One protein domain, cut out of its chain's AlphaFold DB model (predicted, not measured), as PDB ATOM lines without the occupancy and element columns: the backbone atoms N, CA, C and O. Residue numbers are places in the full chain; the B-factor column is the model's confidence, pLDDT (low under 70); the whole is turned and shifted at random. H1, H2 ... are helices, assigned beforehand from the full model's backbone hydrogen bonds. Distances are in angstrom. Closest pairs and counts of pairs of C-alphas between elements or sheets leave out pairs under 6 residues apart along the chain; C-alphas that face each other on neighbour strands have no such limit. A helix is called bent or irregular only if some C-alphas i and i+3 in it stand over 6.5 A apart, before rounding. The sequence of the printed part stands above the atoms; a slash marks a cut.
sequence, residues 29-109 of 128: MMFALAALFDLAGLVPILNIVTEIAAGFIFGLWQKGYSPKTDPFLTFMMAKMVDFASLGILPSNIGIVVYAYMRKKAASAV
ATOM      1  N   MET A  29     277.173 300.941 242.530       89.62
ATOM      2  CA  MET A  29     277.434 299.730 241.749       89.62
ATOM      3  C   MET A  29     276.938 298.470 242.471       89.62
ATOM      4  O   MET A  29     276.348 297.590 241.849       89.62
ATOM      5  N   MET A  30     277.131 298.396 243.792       90.00
ATOM      6  CA  MET A  30     276.674 297.246 244.570       90.00
ATOM      7  C   MET A  30     275.160 297.266 244.779       90.00
ATOM      8  O   MET A  30     274.524 296.220 244.768       90.00
ATOM      9  N   PHE A  31     274.572 298.457 244.899       90.81
ATOM     10  CA  PHE A  31     273.124 298.629 244.937       90.81
ATOM     11  C   PHE A  31     272.455 298.160 243.637       90.81
ATOM     12  O   PHE A  31     271.470 297.428 243.684       90.81
ATOM     13  N   ALA A  32     273.017 298.518 242.478       90.00
ATOM     14  CA  ALA A  32     272.525 298.044 241.186       90.00
ATOM     15  C   ALA A  32     272.629 296.515 241.067       90.00
ATOM     16  O   ALA A  32     271.688 295.865 240.617       90.00
ATOM     17  N   LEU A  33     273.739 295.928 241.525       89.19
ATOM     18  CA  LEU A  33     273.905 294.476 241.539       89.19
ATOM     19  C   LEU A  33     272.887 293.787 242.463       89.19
ATOM     20  O   LEU A  33     272.312 292.771 242.086       89.19
ATOM     21  N   ALA A  34     272.616 294.361 243.635       88.50
ATOM     22  CA  ALA A  34     271.581 293.880 244.549       88.50
ATOM     23  C   ALA A  34     270.184 293.903 243.926       88.50
ATOM     24  O   ALA A  34     269.472 292.906 244.014       88.50
ATOM     25  N   ALA A  35     269.834 294.973 243.208       87.56
ATOM     26  CA  ALA A  35     268.573 295.045 242.477       87.56
ATOM     27  C   ALA A  35     268.449 293.940 241.413       87.56
ATOM     28  O   ALA A  35     267.378 293.360 241.253       87.56
ATOM     29  N   LEU A  36     269.539 293.613 240.706       88.19
ATOM     30  CA  LEU A  36     269.547 292.516 239.731       88.19
ATOM     31  C   LEU A  36     269.327 291.151 240.393       88.19
ATOM     32  O   LEU A  36     268.581 290.336 239.854       88.19
ATOM     33  N   PHE A  37     269.940 290.905 241.553       86.94
ATOM     34  CA  PHE A  37     269.735 289.662 242.301       86.94
ATOM     35  C   PHE A  37     268.321 289.551 242.881       86.94
ATOM     36  O   PHE A  37     267.736 288.474 242.807       86.94
ATOM     37  N   ASP A  38     267.745 290.649 243.377       83.88
ATOM     38  CA  ASP A  38     266.353 290.677 243.845       83.88
ATOM     39  C   ASP A  38     265.362 290.422 242.693       83.88
ATOM     40  O   ASP A  38     264.426 289.640 242.839       83.88
ATOM     41  N   LEU A  39     265.603 290.998 241.507       83.94
ATOM     42  CA  LEU A  39     264.800 290.729 240.306       83.94
ATOM     43  C   LEU A  39     264.943 289.282 239.814       83.94
ATOM     44  O   LEU A  39     263.959 288.677 239.392       83.94
ATOM     45  N   ALA A  40     266.153 288.720 239.863       80.12
ATOM     46  CA  ALA A  40     266.403 287.333 239.476       80.12
ATOM     47  C   ALA A  40     265.767 286.331 240.458       80.12
ATOM     48  O   ALA A  40     265.305 285.271 240.029       80.12
ATOM     49  N   GLY A  41     265.692 286.687 241.746       70.50
ATOM     50  CA  GLY A  41     265.069 285.883 242.801       70.50
ATOM     51  C   GLY A  41     263.550 285.721 242.666       70.50
ATOM     52  O   GLY A  41     262.992 284.747 243.167       70.50
ATOM     53  N   LEU A  42     262.880 286.591 241.895       71.69
ATOM     54  CA  LEU A  42     261.456 286.438 241.559       71.69
ATOM     55  C   LEU A  42     261.167 285.181 240.723       71.69
ATOM     56  O   LEU A  42     260.018 284.740 240.660       71.69
ATOM     57  N   VAL A  43     262.179 284.599 240.069       75.38
ATOM     58  CA  VAL A  43     262.052 283.348 239.315       75.38
ATOM     59  C   VAL A  43     262.402 282.170 240.239       75.38
ATOM     60  O   VAL A  43     263.585 281.933 240.493       75.38
ATOM     61  N   PRO A  44     261.428 281.349 240.689       64.69
ATOM     62  CA  PRO A  44     261.653 280.350 241.744       64.69
ATOM     63  C   PRO A  44     262.739 279.313 241.420       64.69
ATOM     64  O   PRO A  44     263.442 278.841 242.307       64.69
ATOM     65  N   ILE A  45     262.889 278.966 240.137       62.78
ATOM     66  CA  ILE A  45     263.848 277.960 239.650       62.78
ATOM     67  C   ILE A  45     265.290 278.490 239.680       62.78
ATOM     68  O   ILE A  45     266.223 277.723 239.904       62.78
ATOM     69  N   LEU A  46     265.479 279.795 239.467       62.97
ATOM     70  CA  LEU A  46     266.799 280.430 239.512       62.97
ATOM     71  C   LEU A  46     267.191 280.826 240.940       62.97
ATOM     72  O   LEU A  46     268.384 280.920 241.229       62.97
ATOM     73  N   ASN A  47     266.197 280.972 241.825       69.94
ATOM     74  CA  ASN A  47     266.349 281.585 243.135       69.94
ATOM     75  C   ASN A  47     267.458 280.946 243.988       69.94
ATOM     76  O   ASN A  47     268.310 281.651 244.509       69.94
ATOM     77  N   ILE A  48     267.544 279.614 244.071       71.00
ATOM     78  CA  ILE A  48     268.529 278.954 244.953       71.00
ATOM     79  C   ILE A  48     269.977 279.276 244.545       71.00
ATOM     80  O   ILE A  48     270.817 279.582 245.392       71.00
ATOM     81  N   VAL A  49     270.291 279.222 243.248       77.62
ATOM     82  CA  VAL A  49     271.661 279.467 242.765       77.62
ATOM     83  C   VAL A  49     271.997 280.954 242.849       77.62
ATOM     84  O   VAL A  49     273.095 281.315 243.281       77.62
ATOM     85  N   THR A  50     271.053 281.823 242.480       80.06
ATOM     86  CA  THR A  50     271.244 283.277 242.547       80.06
ATOM     87  C   THR A  50     271.357 283.769 243.984       80.06
ATOM     88  O   THR A  50     272.141 284.676 244.241       80.06
ATOM     89  N   GLU A  51     270.667 283.146 244.937       77.62
ATOM     90  CA  GLU A  51     270.772 283.468 246.362       77.62
ATOM     91  C   GLU A  51     272.120 283.077 246.965       77.62
ATOM     92  O   GLU A  51     272.696 283.857 247.724       77.62
ATOM     93  N   ILE A  52     272.648 281.896 246.628       82.38
ATOM     94  CA  ILE A  52     273.976 281.471 247.096       82.38
ATOM     95  C   ILE A  52     275.051 282.402 246.525       82.38
ATOM     96  O   ILE A  52     275.935 282.859 247.255       82.38
ATOM     97  N   ALA A  53     274.953 282.729 245.233       85.12
ATOM     98  CA  ALA A  53     275.864 283.667 244.583       85.12
ATOM     99  C   ALA A  53     275.776 285.070 245.208       85.12
ATOM    100  O   ALA A  53     276.808 285.653 245.543       85.12
ATOM    101  N   ALA A  54     274.562 285.579 245.432       84.50
ATOM    102  CA  ALA A  54     274.315 286.845 246.116       84.50
ATOM    103  C   ALA A  54     274.938 286.856 247.517       84.50
ATOM    104  O   ALA A  54     275.698 287.765 247.846       84.50
ATOM    105  N   GLY A  55     274.691 285.823 248.327       83.06
ATOM    106  CA  GLY A  55     275.248 285.713 249.674       83.06
ATOM    107  C   GLY A  55     276.774 285.746 249.691       83.06
ATOM    108  O   GLY A  55     277.371 286.422 250.531       83.06
ATOM    109  N   PHE A  56     277.420 285.085 248.729       86.25
ATOM    110  CA  PHE A  56     278.877 285.097 248.613       86.25
ATOM    111  C   PHE A  56     279.413 286.468 248.180       86.25
ATOM    112  O   PHE A  56     280.326 287.005 248.811       86.25
ATOM    113  N   ILE A  57     278.823 287.068 247.142       87.44
ATOM    114  CA  ILE A  57     279.243 288.369 246.605       87.44
ATOM    115  C   ILE A  57     279.029 289.477 247.642       87.44
ATOM    116  O   ILE A  57     279.964 290.219 247.952       87.44
ATOM    117  N   PHE A  58     277.831 289.567 248.226       88.00
ATOM    118  CA  PHE A  58     277.518 290.578 249.233       88.00
ATOM    119  C   PHE A  58     278.269 290.334 250.535       88.00
ATOM    120  O   PHE A  58     278.716 291.297 251.150       88.00
ATOM    121  N   GLY A  59     278.491 289.080 250.929       85.69
ATOM    122  CA  GLY A  59     279.283 288.756 252.112       85.69
ATOM    123  C   GLY A  59     280.740 289.208 251.986       85.69
ATOM    124  O   GLY A  59     281.266 289.868 252.889       85.69
ATOM    125  N   LEU A  60     281.387 288.911 250.851       86.25
ATOM    126  CA  LEU A  60     282.755 289.359 250.571       86.25
ATOM    127  C   LEU A  60     282.845 290.882 250.473       86.25
ATOM    128  O   LEU A  60     283.731 291.489 251.081       86.25
ATOM    129  N   TRP A  61     281.910 291.506 249.758       89.94
ATOM    130  CA  TRP A  61     281.863 292.959 249.628       89.94
ATOM    131  C   TRP A  61     281.637 293.650 250.981       89.94
ATOM    132  O   TRP A  61     282.364 294.583 251.329       89.94
ATOM    133  N   GLN A  62     280.687 293.169 251.784       85.44
ATOM    134  CA  GLN A  62     280.348 293.758 253.079       85.44
ATOM    135  C   GLN A  62     281.516 293.672 254.065       85.44
ATOM    136  O   GLN A  62     281.749 294.628 254.804       85.44
ATOM    137  N   LYS A  63     282.288 292.578 254.047       83.12
ATOM    138  CA  LYS A  63     283.479 292.426 254.896       83.12
ATOM    139  C   LYS A  63     284.534 293.505 254.618       83.12
ATOM    140  O   LYS A  63     285.154 293.995 255.557       83.12
ATOM    141  N   GLY A  64     284.715 293.889 253.353       81.56
ATOM    142  CA  GLY A  64     285.618 294.979 252.968       81.56
ATOM    143  C   GLY A  64     285.024 296.372 253.198       81.56
ATOM    144  O   GLY A  64     285.735 297.299 253.578       81.56
ATOM    145  N   TYR A  65     283.715 296.529 252.999       81.94
ATOM    146  CA  TYR A  65     283.049 297.827 253.081       81.94
ATOM    147  C   TYR A  65     282.724 298.258 254.524       81.94
ATOM    148  O   TYR A  65     282.863 299.436 254.859       81.94
ATOM    149  N   SER A  66     282.308 297.322 255.382       79.00
ATOM    150  CA  SER A  66     281.924 297.543 256.782       79.00
ATOM    151  C   SER A  66     282.443 296.401 257.675       79.00
ATOM    152  O   SER A  66     281.681 295.509 258.053       79.00
ATOM    153  N   PRO A  67     283.731 296.421 258.067       74.44
ATOM    154  CA  PRO A  67     284.384 295.302 258.762       74.44
ATOM    155  C   PRO A  67     283.811 295.000 260.157       74.44
ATOM    156  O   PRO A  67     284.026 293.921 260.696       74.44
ATOM    157  N   LYS A  68     283.057 295.938 260.748       75.12
ATOM    158  CA  LYS A  68     282.352 295.767 262.033       75.12
ATOM    159  C   LYS A  68     280.974 295.106 261.891       75.12
ATOM    160  O   LYS A  68     280.248 294.986 262.879       75.12
ATOM    161  N   THR A  69     280.561 294.771 260.674       78.19
ATOM    162  CA  THR A  69     279.251 294.179 260.401       78.19
ATOM    163  C   THR A  69     279.439 292.730 259.995       78.19
ATOM    164  O   THR A  69     280.116 292.454 259.011       78.19
ATOM    165  N   ASP A  70     278.822 291.811 260.737       82.31
ATOM    166  CA  ASP A  70     278.897 290.382 260.442       82.31
ATOM    167  C   ASP A  70     278.104 290.057 259.155       82.31
ATOM    168  O   ASP A  70     276.873 290.216 259.134       82.31
ATOM    169  N   PRO A  71     278.781 289.638 258.066       79.56
ATOM    170  CA  PRO A  71     278.128 289.315 256.803       79.56
ATOM    171  C   PRO A  71     277.206 288.099 256.914       79.56
ATOM    172  O   PRO A  71     276.164 288.081 256.262       79.56
ATOM    173  N   PHE A  72     277.533 287.122 257.765       80.94
ATOM    174  CA  PHE A  72     276.712 285.925 257.935       80.94
ATOM    175  C   PHE A  72     275.387 286.269 258.615       80.94
ATOM    176  O   PHE A  72     274.318 285.917 258.117       80.94
ATOM    177  N   LEU A  73     275.445 287.037 259.707       80.75
ATOM    178  CA  LEU A  73     274.247 287.468 260.424       80.75
ATOM    179  C   LEU A  73     273.350 288.359 259.553       80.75
ATOM    180  O   LEU A  73     272.130 288.207 259.565       80.75
ATOM    181  N   THR A  74     273.950 289.265 258.775       81.06
ATOM    182  CA  THR A  74     273.208 290.168 257.879       81.06
ATOM    183  C   THR A  74     272.497 289.387 256.774       81.06
ATOM    184  O   THR A  74     271.318 289.622 256.520       81.06
ATOM    185  N   PHE A  75     273.179 288.411 256.170       81.62
ATOM    186  CA  PHE A  75     272.589 287.525 255.169       81.62
ATOM    187  C   PHE A  75     271.453 286.674 255.753       81.62
ATOM    188  O   PHE A  75     270.374 286.594 255.168       81.62
ATOM    189  N   MET A  76     271.656 286.088 256.935       81.75
ATOM    190  CA  MET A  76     270.641 285.263 257.593       81.75
ATOM    191  C   MET A  76     269.387 286.078 257.945       81.75
ATOM    192  O   MET A  76     268.269 285.606 257.748       81.75
ATOM    193  N   MET A  77     269.559 287.322 258.406       82.19
ATOM    194  CA  MET A  77     268.448 288.247 258.652       82.19
ATOM    195  C   MET A  77     267.725 288.627 257.362       82.19
ATOM    196  O   MET A  77     266.498 288.567 257.324       82.19
ATOM    197  N   ALA A  78     268.464 288.956 256.299       81.12
ATOM    198  CA  ALA A  78     267.876 289.253 254.996       81.12
ATOM    199  C   ALA A  78     267.027 288.079 254.496       81.12
ATOM    200  O   ALA A  78     265.893 288.293 254.083       81.12
ATOM    201  N   LYS A  79     267.514 286.839 254.638       79.06
ATOM    202  CA  LYS A  79     266.774 285.627 254.257       79.06
ATOM    203  C   LYS A  79     265.556 285.364 255.137       79.06
ATOM    204  O   LYS A  79     264.505 285.026 254.610       79.06
ATOM    205  N   MET A  80     265.648 285.554 256.454       80.06
ATOM    206  CA  MET A  80     264.474 285.432 257.332       80.06
ATOM    207  C   MET A  80     263.377 286.439 256.969       80.06
ATOM    208  O   MET A  80     262.201 286.077 256.956       80.06
ATOM    209  N   VAL A  81     263.753 287.676 256.634       77.06
ATOM    210  CA  VAL A  81     262.817 288.699 256.144       77.06
ATOM    211  C   VAL A  81     262.231 288.297 254.790       77.06
ATOM    212  O   VAL A  81     261.025 288.417 254.592       77.06
ATOM    213  N   ASP A  82     263.056 287.759 253.896       74.88
ATOM    214  CA  ASP A  82     262.644 287.258 252.584       74.88
ATOM    215  C   ASP A  82     261.560 286.176 252.711       74.88
ATOM    216  O   ASP A  82     260.455 286.330 252.188       74.88
ATOM    217  N   PHE A  83     261.824 285.147 253.528       73.69
ATOM    218  CA  PHE A  83     260.883 284.067 253.840       73.69
ATOM    219  C   PHE A  83     259.591 284.584 254.483       73.69
ATOM    220  O   PHE A  83     258.503 284.158 254.096       73.69
ATOM    221  N   ALA A  84     259.687 285.515 255.438       75.56
ATOM    222  CA  ALA A  84     258.518 286.114 256.084       75.56
ATOM    223  C   ALA A  84     257.680 286.966 255.115       75.56
ATOM    224  O   ALA A  84     256.469 287.086 255.280       75.56
ATOM    225  N   SER A  85     258.321 287.543 254.097       72.81
ATOM    226  CA  SER A  85     257.688 288.378 253.074       72.81
ATOM    227  C   SER A  85     257.239 287.618 251.826       72.81
ATOM    228  O   SER A  85     256.774 288.246 250.875       72.81
ATOM    229  N   LEU A  86     257.374 286.286 251.819       69.12
ATOM    230  CA  LEU A  86     257.096 285.423 250.666       69.12
ATOM    231  C   LEU A  86     257.891 285.810 249.402       69.12
ATOM    232  O   LEU A  86     257.391 285.648 248.289       69.12
ATOM    233  N   GLY A  87     259.112 286.329 249.556       64.19
ATOM    234  CA  GLY A  87     259.968 286.702 248.423       64.19
ATOM    235  C   GLY A  87     259.604 288.023 247.740       64.19
ATOM    236  O   GLY A  87     260.073 288.293 246.638       64.19
ATOM    237  N   ILE A  88     258.726 288.833 248.345       66.75
ATOM    238  CA  ILE A  88     258.270 290.104 247.757       66.75
ATOM    239  C   ILE A  88     259.228 291.253 248.107       66.75
ATOM    240  O   ILE A  88     259.324 292.232 247.362       66.75
ATOM    241  N   LEU A  89     259.930 291.169 249.243       74.44
ATOM    242  CA  LEU A  89     260.855 292.222 249.657       74.44
ATOM    243  C   LEU A  89     262.213 292.093 248.952       74.44
ATOM    244  O   LEU A  89     262.764 290.999 248.891       74.44
ATOM    245  N   PRO A  90     262.809 293.218 248.508       77.81
ATOM    246  CA  PRO A  90     264.143 293.236 247.918       77.81
ATOM    247  C   PRO A  90     265.214 293.045 249.007       77.81
ATOM    248  O   PRO A  90     265.779 294.001 249.557       77.81
ATOM    249  N   SER A  91     265.423 291.785 249.391       80.56
ATOM    250  CA  SER A  91     266.232 291.396 250.544       80.56
ATOM    251  C   SER A  91     267.719 291.715 250.344       80.56
ATOM    252  O   SER A  91     268.381 292.135 251.299       80.56
ATOM    253  N   ASN A  92     268.242 291.632 249.116       84.25
ATOM    254  CA  ASN A  92     269.638 291.952 248.813       84.25
ATOM    255  C   ASN A  92     269.900 293.463 248.819       84.25
ATOM    256  O   ASN A  92     270.940 293.903 249.319       84.25
ATOM    257  N   ILE A  93     268.961 294.282 248.329       87.50
ATOM    258  CA  ILE A  93     269.054 295.747 248.449       87.50
ATOM    259  C   ILE A  93     269.170 296.150 249.925       87.50
ATOM    260  O   ILE A  93     269.980 297.019 250.272       87.50
ATOM    261  N   GLY A  94     268.422 295.479 250.806       84.81
ATOM    262  CA  GLY A  94     268.490 295.687 252.253       84.81
ATOM    263  C   GLY A  94     269.902 295.519 252.826       84.81
ATOM    264  O   GLY A  94     270.327 296.334 253.647       84.81
ATOM    265  N   ILE A  95     270.664 294.530 252.346       85.44
ATOM    266  CA  ILE A  95     272.052 294.278 252.774       85.44
ATOM    267  C   ILE A  95     272.947 295.482 252.445       85.44
ATOM    268  O   ILE A  95     273.686 295.972 253.305       85.44
ATOM    269  N   VAL A  96     272.849 296.004 251.219       86.56
ATOM    270  CA  VAL A  96     273.663 297.139 250.754       86.56
ATOM    271  C   VAL A  96     273.338 298.411 251.535       86.56
ATOM    272  O   VAL A  96     274.247 299.112 251.993       86.56
ATOM    273  N   VAL A  97     272.049 298.694 251.734       87.81
ATOM    274  CA  VAL A  97     271.592 299.867 252.490       87.81
ATOM    275  C   VAL A  97     272.016 299.769 253.955       87.81
ATOM    276  O   VAL A  97     272.546 300.737 254.504       87.81
ATOM    277  N   TYR A  98     271.860 298.604 254.585       86.88
ATOM    278  CA  TYR A  98     272.271 298.390 255.972       86.88
ATOM    279  C   TYR A  98     273.782 298.576 256.155       86.88
ATOM    280  O   TYR A  98     274.217 299.285 257.070       86.88
ATOM    281  N   ALA A  99     274.595 298.014 255.256       85.88
ATOM    282  CA  ALA A  99     276.045 298.184 255.282       85.88
ATOM    283  C   ALA A  99     276.456 299.660 255.116       85.88
ATOM    284  O   ALA A  99     277.325 300.137 255.855       85.88
ATOM    285  N   TYR A 100     275.796 300.397 254.213       87.12
ATOM    286  CA  TYR A 100     275.976 301.844 254.051       87.12
ATOM    287  C   TYR A 100     275.631 302.617 255.324       87.12
ATOM    288  O   TYR A 100     276.457 303.389 255.813       87.12
ATOM    289  N   MET A 101     274.458 302.371 255.914       86.12
ATOM    290  CA  MET A 101     274.039 303.039 257.148       86.12
ATOM    291  C   MET A 101     274.994 302.749 258.310       86.12
ATOM    292  O   MET A 101     275.345 303.666 259.051       86.12
ATOM    293  N   ARG A 102     275.471 301.505 258.448       84.44
ATOM    294  CA  ARG A 102     276.463 301.123 259.468       84.44
ATOM    295  C   ARG A 102     277.789 301.846 259.270       84.44
ATOM    296  O   ARG A 102     278.351 302.339 260.248       84.44
ATOM    297  N   LYS A 103     278.278 301.934 258.030       81.44
ATOM    298  CA  LYS A 103     279.517 302.657 257.713       81.44
ATOM    299  C   LYS A 103     279.359 304.153 257.997       81.44
ATOM    300  O   LYS A 103     280.187 304.727 258.699       81.44
ATOM    301  N   LYS A 104     278.249 304.755 257.554       82.56
ATOM    302  CA  LYS A 104     277.914 306.167 257.796       82.56
ATOM    303  C   LYS A 104     277.829 306.490 259.288       82.56
ATOM    304  O   LYS A 104     278.409 307.476 259.734       82.56
ATOM    305  N   ALA A 105     277.163 305.638 260.067       82.00
ATOM    306  CA  ALA A 105     277.079 305.789 261.517       82.00
ATOM    307  C   ALA A 105     278.458 305.675 262.187       82.00
ATOM    308  O   ALA A 105     278.774 306.471 263.066       82.00
ATOM    309  N   ALA A 106     279.302 304.731 261.757       79.31
ATOM    310  CA  ALA A 106     280.644 304.566 262.311       79.31
ATOM    311  C   ALA A 106     281.533 305.801 262.082       79.31
ATOM    312  O   ALA A 106     282.214 306.227 263.017       79.31
ATOM    313  N   SER A 107     281.486 306.412 260.896       73.69
ATOM    314  CA  SER A 107     282.258 307.634 260.624       73.69
ATOM    315  C   SER A 107     281.690 308.873 261.309       73.69
ATOM    316  O   SER A 107     282.464 309.718 261.750       73.69
ATOM    317  N   ALA A 108     280.368 308.966 261.488       69.44
ATOM    318  CA  ALA A 108     279.750 310.049 262.260       69.44
ATOM    319  C   ALA A 108     280.107 309.994 263.760       69.44
ATOM    320  O   ALA A 108     280.184 311.023 264.430       69.44
ATOM    321  N   VAL A 109     280.338 308.800 264.318       63.66
ATOM    322  CA  VAL A 109     280.855 308.669 265.690       63.66
ATOM    323  C   VAL A 109     282.324 309.095 265.755       63.66
ATOM    324  O   VAL A 109     282.719 309.782 266.694       63.66
TER     325      VAL A 109
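What this domain is: This is residues 29 to 109 of the 128 residues of an uncharacterized protein of Parcubacteria group bacterium GW2011_GWA1_42_7 (UniProt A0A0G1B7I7). Three helices, H1, H2 and H4, lie nearly along one another as a small bundle, with H4 packed on both arms of the H1 and H2 hairpin, and H3 slants over H2 and the first turns of H4, away from H1. The long axis runs from the turn between H1 and H2 to the last residues of H4, which reach past the other helices. The printed part has 81 residues with four named helices in the order H1, H2, H3, H4 and no named strand; the class is all helix. It is compact, with a radius of gyration of the C-alphas of 12.4 A, yet elongated, spanning 43 by 22 by 19 A.

Where its parts are: Find C-alpha 29 at (277.434, 299.730, 241.749); from there H1 runs through residues 29 to 41, 18.6 A from first to last C-alpha. Next comes H2, residues 44 to 65, the longest helix by residues, 29.9 A long. Look near residue 51 for its kink of 33 degrees; H2 is also irregular, with C-alphas 45 and 48 7.1 A apart. H3, residues 71 to 84, begins with C-alpha 71 at (278.128, 289.315, 256.803) and is 19.9 A long. H4, residues 91 to 109, is 27.2 A long and ends with C-alpha 109 at (280.855, 308.669, 265.690).

How they stand to each other: Begin with the bundle, three helices at shallow tilts that touch one another: H1, H2 and H4. H1 and H2 form a helical hairpin at a shallow tilt of 21 degrees, opposite ways; H2 touches H1 with residues 46 to 54 alone, and the closest C-alphas, of Gly 41 and Asn 47, are 4.5 A apart. H4 touches H1 with residues 91 to 97 alone, at a shallow tilt of 28 degrees, opposite ways; look at Ala 34 and Ile 93, whose C-alphas are the closest at 5.0 A. H2 and H4 touch and run the same way at a shallow tilt of 12 degrees, with the C-alphas of Gln 62 and Ala 99 closest at 6.6 A. From H2 move outward to H3, with which it makes a second helical hairpin: residues 55 to 63 of H2 and 71 to 75 of H3 touch, opposite ways at a shallow tilt of 34 degrees, only just short of steep. Their closest C-alphas, of Gly 59 and Pro 71, are 4.9 A apart. H4 touches H3 with residues 91 to 95 alone, at a steep tilt of 46 degrees, opposite ways; the C-alphas of Ala 78 and Ser 91 are closest at 5.2 A. H1 and H3 are apart. In the backbone of H1, H3 and H4, every O i to N i+4 pair is within hydrogen-bond range; in H2, 16 of 18 are.

The domain as a whole: Look at Ile 45 and Val 109 for the two C-alphas farthest apart, 43.7 A. The printed part has no cut. The links from H1 to H2 and from H2 to H3 are tight, the link from H3 to H4 is short, and no link is long. The mean pLDDT of the printed part is 80.3; the model's confidence is under 70 at residues 44 to 47, 86 to 88 and 108 to 109.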